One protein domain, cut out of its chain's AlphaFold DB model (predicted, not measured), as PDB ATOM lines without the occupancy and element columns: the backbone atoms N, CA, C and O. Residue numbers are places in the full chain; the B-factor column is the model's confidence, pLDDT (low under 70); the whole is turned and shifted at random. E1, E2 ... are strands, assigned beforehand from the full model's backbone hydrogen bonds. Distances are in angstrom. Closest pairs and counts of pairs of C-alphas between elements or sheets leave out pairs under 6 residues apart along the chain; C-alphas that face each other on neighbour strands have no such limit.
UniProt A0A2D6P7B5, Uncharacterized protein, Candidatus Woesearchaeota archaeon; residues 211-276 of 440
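Overview. This is residues 211 to 276 of the 440 residues of an uncharacterized protein of Candidatus Woesearchaeota archaeon (UniProt A0A2D6P7B5). A flat, loose chain with little regular structure: the tail of residues 211 to 219 sticks out, and after it a long run of loops leads into one small hairpin of two short strands, E1 and E2. The printed part has 66 residues, with no named helix and two named strands, E1 then E2, in an antiparallel sheet; the class is all strand, with only 6 of the 66 residues in named elements. The radius of gyration of the C-alphas is 15.5 A, and they span 45 by 40 by 15 A.

Arrangement. Residues 211 to 257 hold no named element, and residues 211 to 219 stand free. E1, residues 258 to 260, and E2, residues 269 to 271, form a hairpin of antiparallel neighbours, with 157 degrees between their directions. C-alphas 260 and 269 face each other at 4.3 A. N 259 and O 270, 2.8 A apart, are within hydrogen-bond range.

Along the chain. C-alpha 211 is at (-1.036, 32.718, -31.303). E1 begins at C-alpha 258 (14.272, 15.452, -51.100) and is 5.8 A long. E2, 6.1 A long, ends at C-alpha 271 (13.529, 16.885, -55.535).

Size, cuts and confidence. The two C-alphas farthest apart, of Asp 214 and Gly 266, are 45.2 A apart. The printed part has no cut. The E1 to E2 link is short. Residues 224 to 238 and 242 to 245 have pLDDT under 70.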
ATOM      1  N   LEU A 211       0.424  32.542 -31.283       78.00
ATOM      2  CA  LEU A 211      -1.036  32.718 -31.303       78.00
ATOM      3  C   LEU A 211      -1.746  32.281 -30.017       78.00
ATOM      4  O   LEU A 211      -2.857  32.733 -29.758       78.00
ATOM      5  N   THR A 212      -1.155  31.382 -29.229       77.75
ATOM      6  CA  THR A 212      -1.811  30.791 -28.052       77.75
ATOM      7  C   THR A 212      -1.016  31.076 -26.795       77.75
ATOM      8  O   THR A 212       0.172  30.775 -26.758       77.75
ATOM      9  N   GLN A 213      -1.698  31.568 -25.764       79.75
ATOM     10  CA  GLN A 213      -1.150  31.811 -24.429       79.75
ATOM     11  C   GLN A 213      -1.775  30.823 -23.428       79.75
ATOM     12  O   GLN A 213      -2.854  30.287 -23.692       79.75
ATOM     13  N   ASP A 214      -1.080  30.544 -22.324       78.19
ATOM     14  CA  ASP A 214      -1.584  29.787 -21.160       78.19
ATOM     15  C   ASP A 214      -2.158  28.389 -21.449       78.19
ATOM     16  O   ASP A 214      -3.147  27.952 -20.855       78.19
ATOM     17  N   THR A 215      -1.543  27.646 -22.368       78.75
ATOM     18  CA  THR A 215      -2.007  26.300 -22.740       78.75
ATOM     19  C   THR A 215      -0.921  25.253 -22.546       78.75
ATOM     20  O   THR A 215       0.243  25.475 -22.856       78.75
ATOM     21  N   ARG A 216      -1.303  24.069 -22.053       82.12
ATOM     22  CA  ARG A 216      -0.404  22.911 -22.017       82.12
ATOM     23  C   ARG A 216      -0.452  22.205 -23.363       82.12
ATOM     24  O   ARG A 216      -1.528  21.824 -23.822       82.12
ATOM     25  N   ARG A 217       0.715  21.967 -23.955       77.62
ATOM     26  CA  ARG A 217       0.863  21.095 -25.123       77.62
ATOM     27  C   ARG A 217       1.621  19.839 -24.736       77.62
ATOM     28  O   ARG A 217       2.498  19.871 -23.875       77.62
ATOM     29  N   SER A 218       1.256  18.744 -25.382       79.38
ATOM     30  CA  SER A 218       1.978  17.485 -25.284       79.38
ATOM     31  C   SER A 218       2.695  17.262 -26.603       79.38
ATOM     32  O   SER A 218       2.062  17.276 -27.659       79.38
ATOM     33  N   TYR A 219       4.005  17.071 -26.525       78.25
ATOM     34  CA  TYR A 219       4.816  16.622 -27.644       78.25
ATOM     35  C   TYR A 219       4.994  15.118 -27.488       78.25
ATOM     36  O   TYR A 219       5.527  14.652 -26.482       78.25
ATOM     37  N   PHE A 220       4.474  14.364 -28.449       73.88
ATOM     38  CA  PHE A 220       4.641  12.919 -28.495       73.88
ATOM     39  C   PHE A 220       5.873  12.624 -29.337       73.88
ATOM     40  O   PHE A 220       5.967  13.098 -30.467       73.88
ATOM     41  N   LEU A 221       6.818  11.873 -28.775       76.06
ATOM     42  CA  LEU A 221       7.915  11.322 -29.559       76.06
ATOM     43  C   LEU A 221       7.378  10.125 -30.363       76.06
ATOM     44  O   LEU A 221       6.589   9.352 -29.809       76.06
ATOM     45  N   PRO A 222       7.751   9.990 -31.646       72.69
ATOM     46  CA  PRO A 222       7.343   8.854 -32.467       72.69
ATOM     47  C   PRO A 222       7.862   7.517 -31.906       72.69
ATOM     48  O   PRO A 222       8.861   7.468 -31.187       72.69
ATOM     49  N   ASP A 223       7.139   6.431 -32.202       70.44
ATOM     50  CA  ASP A 223       7.522   5.075 -31.795       70.44
ATOM     51  C   ASP A 223       8.657   4.559 -32.688       70.44
ATOM     52  O   ASP A 223       8.530   4.537 -33.911       70.44
ATOM     53  N   ALA A 224       9.749   4.111 -32.064       63.38
ATOM     54  CA  ALA A 224      10.979   3.695 -32.728       63.38
ATOM     55  C   ALA A 224      10.873   2.372 -33.504       63.38
ATOM     56  O   ALA A 224      11.868   1.989 -34.125       63.38
ATOM     57  N   GLY A 225       9.717   1.694 -33.475       65.31
ATOM     58  CA  GLY A 225       9.335   0.601 -34.377       65.31
ATOM     59  C   GLY A 225      10.369  -0.524 -34.561       65.31
ATOM     60  O   GLY A 225      11.318  -0.690 -33.797       65.31
ATOM     61  N   THR A 226      10.194  -1.350 -35.596       63.97
ATOM     62  CA  THR A 226      11.191  -2.367 -35.984       63.97
ATOM     63  C   THR A 226      12.125  -1.820 -37.058       63.97
ATOM     64  O   THR A 226      11.664  -1.170 -37.988       63.97
ATOM     65  N   VAL A 227      13.423  -2.123 -36.971       65.31
ATOM     66  CA  VAL A 227      14.410  -1.763 -38.007       65.31
ATOM     67  C   VAL A 227      14.052  -2.436 -39.328       65.31
ATOM     68  O   VAL A 227      13.943  -3.661 -39.387       65.31
ATOM     69  N   THR A 228      13.886  -1.639 -40.380       65.44
ATOM     70  CA  THR A 228      13.541  -2.112 -41.726       65.44
ATOM     71  C   THR A 228      14.708  -2.020 -42.714       65.44
ATOM     72  O   THR A 228      14.660  -2.702 -43.736       65.44
ATOM     73  N   THR A 229      15.770  -1.257 -42.411       63.59
ATOM     74  CA  THR A 229      16.986  -1.146 -43.244       63.59
ATOM     75  C   THR A 229      18.279  -1.144 -42.407       63.59
ATOM     76  O   THR A 229      18.230  -1.150 -41.180       63.59
ATOM     77  N   THR A 230      19.452  -1.191 -43.042       63.31
ATOM     78  CA  THR A 230      20.764  -1.266 -42.368       63.31
ATOM     79  C   THR A 230      21.320   0.084 -41.908       63.31
ATOM     80  O   THR A 230      22.148   0.105 -40.996       63.31
ATOM     81  N   ALA A 231      20.884   1.187 -42.517       64.75
ATOM     82  CA  ALA A 231      21.230   2.563 -42.158       64.75
ATOM     83  C   ALA A 231      20.284   3.181 -41.120       64.75
ATOM     84  O   ALA A 231      20.624   4.197 -40.514       64.75
ATOM     85  N   GLU A 232      19.123   2.566 -40.887       63.91
ATOM     86  CA  GLU A 232      18.244   2.930 -39.782       63.91
ATOM     87  C   GLU A 232      18.990   2.730 -38.454       63.91
ATOM     88  O   GLU A 232      19.455   1.616 -38.163       63.91
ATOM     89  N   PRO A 233      19.116   3.771 -37.612       56.78
ATOM     90  CA  PRO A 233      19.681   3.587 -36.292       56.78
ATOM     91  C   PRO A 233      18.763   2.594 -35.559       56.78
ATOM     92  O   PRO A 233      17.544   2.627 -35.735       56.78
ATOM     93  N   THR A 234      19.383   1.664 -34.824       57.97
ATOM     94  CA  THR A 234      18.835   0.487 -34.107       57.97
ATOM     95  C   THR A 234      17.345   0.535 -33.699       57.97
ATOM     96  O   THR A 234      16.758   1.595 -33.540       57.97
ATOM     97  N   ALA A 235      16.715  -0.612 -33.401       58.34
ATOM     98  CA  ALA A 235      15.275  -0.730 -33.062       58.34
ATOM     99  C   ALA A 235      14.791   0.077 -31.829       58.34
ATOM    100  O   ALA A 235      13.667  -0.084 -31.373       58.34
ATOM    101  N   THR A 236      15.652   0.909 -31.252       61.19
ATOM    102  CA  THR A 236      15.438   1.729 -30.063       61.19
ATOM    103  C   THR A 236      15.650   3.224 -30.312       61.19
ATOM    104  O   THR A 236      15.647   4.000 -29.361       61.19
ATOM    105  N   THR A 237      15.867   3.649 -31.559       62.44
ATOM    106  CA  THR A 237      16.114   5.053 -31.922       62.44
ATOM    107  C   THR A 237      15.150   5.515 -33.011       62.44
ATOM    108  O   THR A 237      14.887   4.782 -33.965       62.44
ATOM    109  N   SER A 238      14.630   6.730 -32.840       64.44
ATOM    110  CA  SER A 238      13.638   7.384 -33.694       64.44
ATOM    111  C   SER A 238      14.065   8.838 -33.903       64.44
ATOM    112  O   SER A 238      14.675   9.434 -33.008       64.44
ATOM    113  N   THR A 239      13.787   9.410 -35.070       72.56
ATOM    114  CA  THR A 239      13.978  10.851 -35.300       72.56
ATOM    115  C   THR A 239      12.676  11.607 -35.022       72.56
ATOM    116  O   THR A 239      11.621  11.000 -34.880       72.56
ATOM    117  N   LEU A 240      12.707  12.944 -34.944       78.38
ATOM    118  CA  LEU A 240      11.480  13.735 -34.730       78.38
ATOM    119  C   LEU A 240      10.432  13.536 -35.838       78.38
ATOM    120  O   LEU A 240       9.246  13.714 -35.577       78.38
ATOM    121  N   LEU A 241      10.887  13.197 -37.049       79.94
ATOM    122  CA  LEU A 241      10.071  12.756 -38.176       79.94
ATOM    123  C   LEU A 241      10.566  11.377 -38.619       79.94
ATOM    124  O   LEU A 241      11.379  11.262 -39.531       79.94
ATOM    125  N   ASP A 242      10.116  10.341 -37.918       69.69
ATOM    126  CA  ASP A 242      10.607   8.970 -38.094       69.69
ATOM    127  C   ASP A 242      10.128   8.260 -39.375       69.69
ATOM    128  O   ASP A 242       9.137   8.642 -39.998       69.69
ATOM    129  N   THR A 243      10.799   7.172 -39.736       63.28
ATOM    130  CA  THR A 243      10.508   6.338 -40.914       63.28
ATOM    131  C   THR A 243       9.568   5.167 -40.612       63.28
ATOM    132  O   THR A 243       9.137   4.462 -41.526       63.28
ATOM    133  N   LYS A 244       9.238   4.940 -39.334       68.56
ATOM    134  CA  LYS A 244       8.696   3.657 -38.851       68.56
ATOM    135  C   LYS A 244       7.205   3.678 -38.509       68.56
ATOM    136  O   LYS A 244       6.571   2.625 -38.495       68.56
ATOM    137  N   ALA A 245       6.632   4.861 -38.289       69.75
ATOM    138  CA  ALA A 245       5.198   5.068 -38.097       69.75
ATOM    139  C   ALA A 245       4.688   6.171 -39.032       69.75
ATOM    140  O   ALA A 245       5.401   7.142 -39.304       69.75
ATOM    141  N   GLU A 246       3.442   6.034 -39.499       75.75
ATOM    142  CA  GLU A 246       2.784   7.077 -40.285       75.75
ATOM    143  C   GLU A 246       2.749   8.382 -39.486       75.75
ATOM    144  O   GLU A 246       2.281   8.425 -38.346       75.75
ATOM    145  N   GLN A 247       3.251   9.452 -40.097       74.62
ATOM    146  CA  GLN A 247       3.309  10.764 -39.476       74.62
ATOM    147  C   GLN A 247       2.665  11.806 -40.365       74.62
ATOM    148  O   GLN A 247       3.005  11.982 -41.534       74.62
ATOM    149  N   THR A 248       1.736  12.544 -39.768       81.31
ATOM    150  CA  THR A 248       1.100  13.684 -40.409       81.31
ATOM    151  C   THR A 248       1.811  14.962 -39.988       81.31
ATOM    152  O   THR A 248       1.732  15.388 -38.834       81.31
ATOM    153  N   VAL A 249       2.474  15.612 -40.941       83.69
ATOM    154  CA  VAL A 249       3.137  16.898 -40.719       83.69
ATOM    155  C   VAL A 249       2.251  18.024 -41.246       83.69
ATOM    156  O   VAL A 249       2.084  18.191 -42.450       83.69
ATOM    157  N   LEU A 250       1.675  18.812 -40.336       82.12
ATOM    158  CA  LEU A 250       0.759  19.904 -40.679       82.12
ATOM    159  C   LEU A 250       1.447  21.269 -40.628       82.12
ATOM    160  O   LEU A 250       2.270  21.537 -39.742       82.12
ATOM    161  N   ASN A 251       1.032  22.156 -41.536       82.06
ATOM    162  CA  ASN A 251       1.397  23.575 -41.559       82.06
ATOM    163  C   ASN A 251       2.916  23.804 -41.492       82.06
ATOM    164  O   ASN A 251       3.404  24.547 -40.638       82.06
ATOM    165  N   LYS A 252       3.672  23.114 -42.350       86.62
ATOM    166  CA  LYS A 252       5.117  23.309 -42.506       86.62
ATOM    167  C   LYS A 252       5.436  23.873 -43.881       86.62
ATOM    168  O   LYS A 252       4.729  23.603 -44.847       86.62
ATOM    169  N   SER A 253       6.505  24.657 -43.932       87.00
ATOM    170  CA  SER A 253       7.151  25.071 -45.176       87.00
ATOM    171  C   SER A 253       8.423  24.247 -45.324       87.00
ATOM    172  O   SER A 253       9.197  24.162 -44.372       87.00
ATOM    173  N   PHE A 254       8.623  23.636 -46.488       85.50
ATOM    174  CA  PHE A 254       9.831  22.885 -46.817       85.50
ATOM    175  C   PHE A 254      10.583  23.614 -47.931       85.50
ATOM    176  O   PHE A 254       9.957  24.150 -48.843       85.50
ATOM    177  N   VAL A 255      11.911  23.622 -47.858       84.69
ATOM    178  CA  VAL A 255      12.812  24.147 -48.894       84.69
ATOM    179  C   VAL A 255      13.782  23.023 -49.240       84.69
ATOM    180  O   VAL A 255      14.237  22.329 -48.331       84.69
ATOM    181  N   ASP A 256      14.030  22.797 -50.533       82.31
ATOM    182  CA  ASP A 256      14.906  21.730 -51.046       82.31
ATOM    183  C   ASP A 256      14.580  20.338 -50.500       82.31
ATOM    184  O   ASP A 256      15.458  19.522 -50.198       82.31
ATOM    185  N   VAL A 257      13.280  20.054 -50.383       87.12
ATOM    186  CA  VAL A 257      12.812  18.751 -49.923       87.12
ATOM    187  C   VAL A 257      13.209  17.670 -50.921       87.12
ATOM    188  O   VAL A 257      12.902  17.726 -52.117       87.12
ATOM    189  N   LYS A 258      13.897  16.665 -50.388       87.81
ATOM    190  CA  LYS A 258      14.272  15.452 -51.100       87.81
ATOM    191  C   LYS A 258      13.357  14.336 -50.635       87.81
ATOM    192  O   LYS A 258      13.309  14.016 -49.452       87.81
ATOM    193  N   PHE A 259      12.646  13.745 -51.580       87.06
ATOM    194  CA  PHE A 259      11.891  12.521 -51.376       87.06
ATOM    195  C   PHE A 259      12.795  11.360 -51.778       87.06
ATOM    196  O   PHE A 259      12.959  11.079 -52.969       87.06
ATOM    197  N   LEU A 260      13.455  10.771 -50.781       86.19
ATOM    198  CA  LEU A 260      14.325   9.608 -50.938       86.19
ATOM    199  C   LEU A 260      13.475   8.333 -50.984       86.19
ATOM    200  O   LEU A 260      12.382   8.290 -50.421       86.19
ATOM    201  N   ALA A 261      13.986   7.292 -51.636       80.94
ATOM    202  CA  ALA A 261      13.336   5.983 -51.632       80.94
ATOM    203  C   ALA A 261      13.470   5.243 -50.282       80.94
ATOM    204  O   ALA A 261      12.578   4.480 -49.921       80.94
ATOM    205  N   ASP A 262      14.564   5.472 -49.553       79.50
ATOM    206  CA  ASP A 262      14.910   4.860 -48.267       79.50
ATOM    207  C   ASP A 262      15.999   5.687 -47.545       79.50
ATOM    208  O   ASP A 262      16.426   6.738 -48.036       79.50
ATOM    209  N   ALA A 263      16.412   5.223 -46.362       76.62
ATOM    210  CA  ALA A 263      17.355   5.896 -45.470       76.62
ATOM    211  C   ALA A 263      18.840   5.543 -45.713       76.62
ATOM    212  O   ALA A 263      19.705   6.021 -44.976       76.62
ATOM    213  N   GLU A 264      19.170   4.710 -46.707       80.88
ATOM    214  CA  GLU A 264      20.559   4.316 -46.966       80.88
ATOM    215  C   GLU A 264      21.384   5.464 -47.577       80.88
ATOM    216  O   GLU A 264      20.890   6.378 -48.248       80.88
ATOM    217  N   VAL A 265      22.699   5.429 -47.353       81.00
ATOM    218  CA  VAL A 265      23.603   6.455 -47.887       81.00
ATOM    219  C   VAL A 265      23.651   6.370 -49.415       81.00
ATOM    220  O   VAL A 265      24.012   5.342 -49.983       81.00
ATOM    221  N   GLY A 266      23.369   7.492 -50.081       82.62
ATOM    222  CA  GLY A 266      23.447   7.609 -51.541       82.62
ATOM    223  C   GLY A 266      22.145   7.299 -52.285       82.62
ATOM    224  O   GLY A 266      22.166   7.242 -53.515       82.62
ATOM    225  N   THR A 267      21.023   7.135 -51.579       84.56
ATOM    226  CA  THR A 267      19.722   6.845 -52.191       84.56
ATOM    227  C   THR A 267      19.239   7.964 -53.112       84.56
ATOM    228  O   THR A 267      19.326   9.158 -52.810       84.56
ATOM    229  N   ALA A 268      18.734   7.555 -54.280       85.69
ATOM    230  CA  ALA A 268      18.174   8.462 -55.266       85.69
ATOM    231  C   ALA A 268      16.974   9.211 -54.680       85.69
ATOM    232  O   ALA A 268      16.168   8.655 -53.933       85.69
ATOM    233  N   PHE A 269      16.850  10.478 -55.054       85.12
ATOM    234  CA  PHE A 269      15.795  11.337 -54.556       85.12
ATOM    235  C   PHE A 269      15.079  12.040 -55.698       85.12
ATOM    236  O   PHE A 269      15.696  12.509 -56.658       85.12
ATOM    237  N   ALA A 270      13.765  12.165 -55.559       83.50
ATOM    238  CA  ALA A 270      13.025  13.183 -56.276       83.50
ATOM    239  C   ALA A 270      13.154  14.483 -55.484       83.50
ATOM    240  O   ALA A 270      12.882  14.520 -54.285       83.50
ATOM    241  N   THR A 271      13.587  15.552 -56.145       84.12
ATOM    242  CA  THR A 271      13.529  16.885 -55.535       84.12
ATOM    243  C   THR A 271      12.320  17.598 -56.084       84.12
ATOM    244  O   THR A 271      12.103  17.613 -57.297       84.12
ATOM    245  N   VAL A 272      11.588  18.268 -55.205       82.62
ATOM    246  CA  VAL A 272      10.774  19.399 -55.640       82.62
ATOM    247  C   VAL A 272      11.724  20.589 -55.685       82.62
ATOM    248  O   VAL A 272      11.919  21.262 -54.679       82.62
ATOM    249  N   ASN A 273      12.418  20.763 -56.818       78.44
ATOM    250  CA  ASN A 273      13.366  21.864 -56.978       78.44
ATOM    251  C   ASN A 273      12.583  23.184 -56.989       78.44
ATOM    252  O   ASN A 273      11.732  23.402 -57.857       78.44
ATOM    253  N   THR A 274      12.876  24.043 -56.014       78.75
ATOM    254  CA  THR A 274      12.216  25.337 -55.840       78.75
ATOM    255  C   THR A 274      13.084  26.531 -56.247       78.75
ATOM    256  O   THR A 274      12.633  27.664 -56.117       78.75
ATOM    257  N   ASP A 275      14.282  26.309 -56.792       79.81
ATOM    258  CA  ASP A 275      15.295  27.349 -57.056       79.81
ATOM    259  C   ASP A 275      14.823  28.404 -58.063       79.81
ATOM    260  O   ASP A 275      15.165  29.581 -57.974       79.81
ATOM    261  N   ALA A 276      14.009  27.982 -59.031       74.38
ATOM    262  CA  ALA A 276      13.422  28.860 -60.037       74.38
ATOM    263  C   ALA A 276      12.040  29.416 -59.631       74.38
ATOM    264  O   ALA A 276      11.395  30.106 -60.429       74.38
TER     265      ALA A 276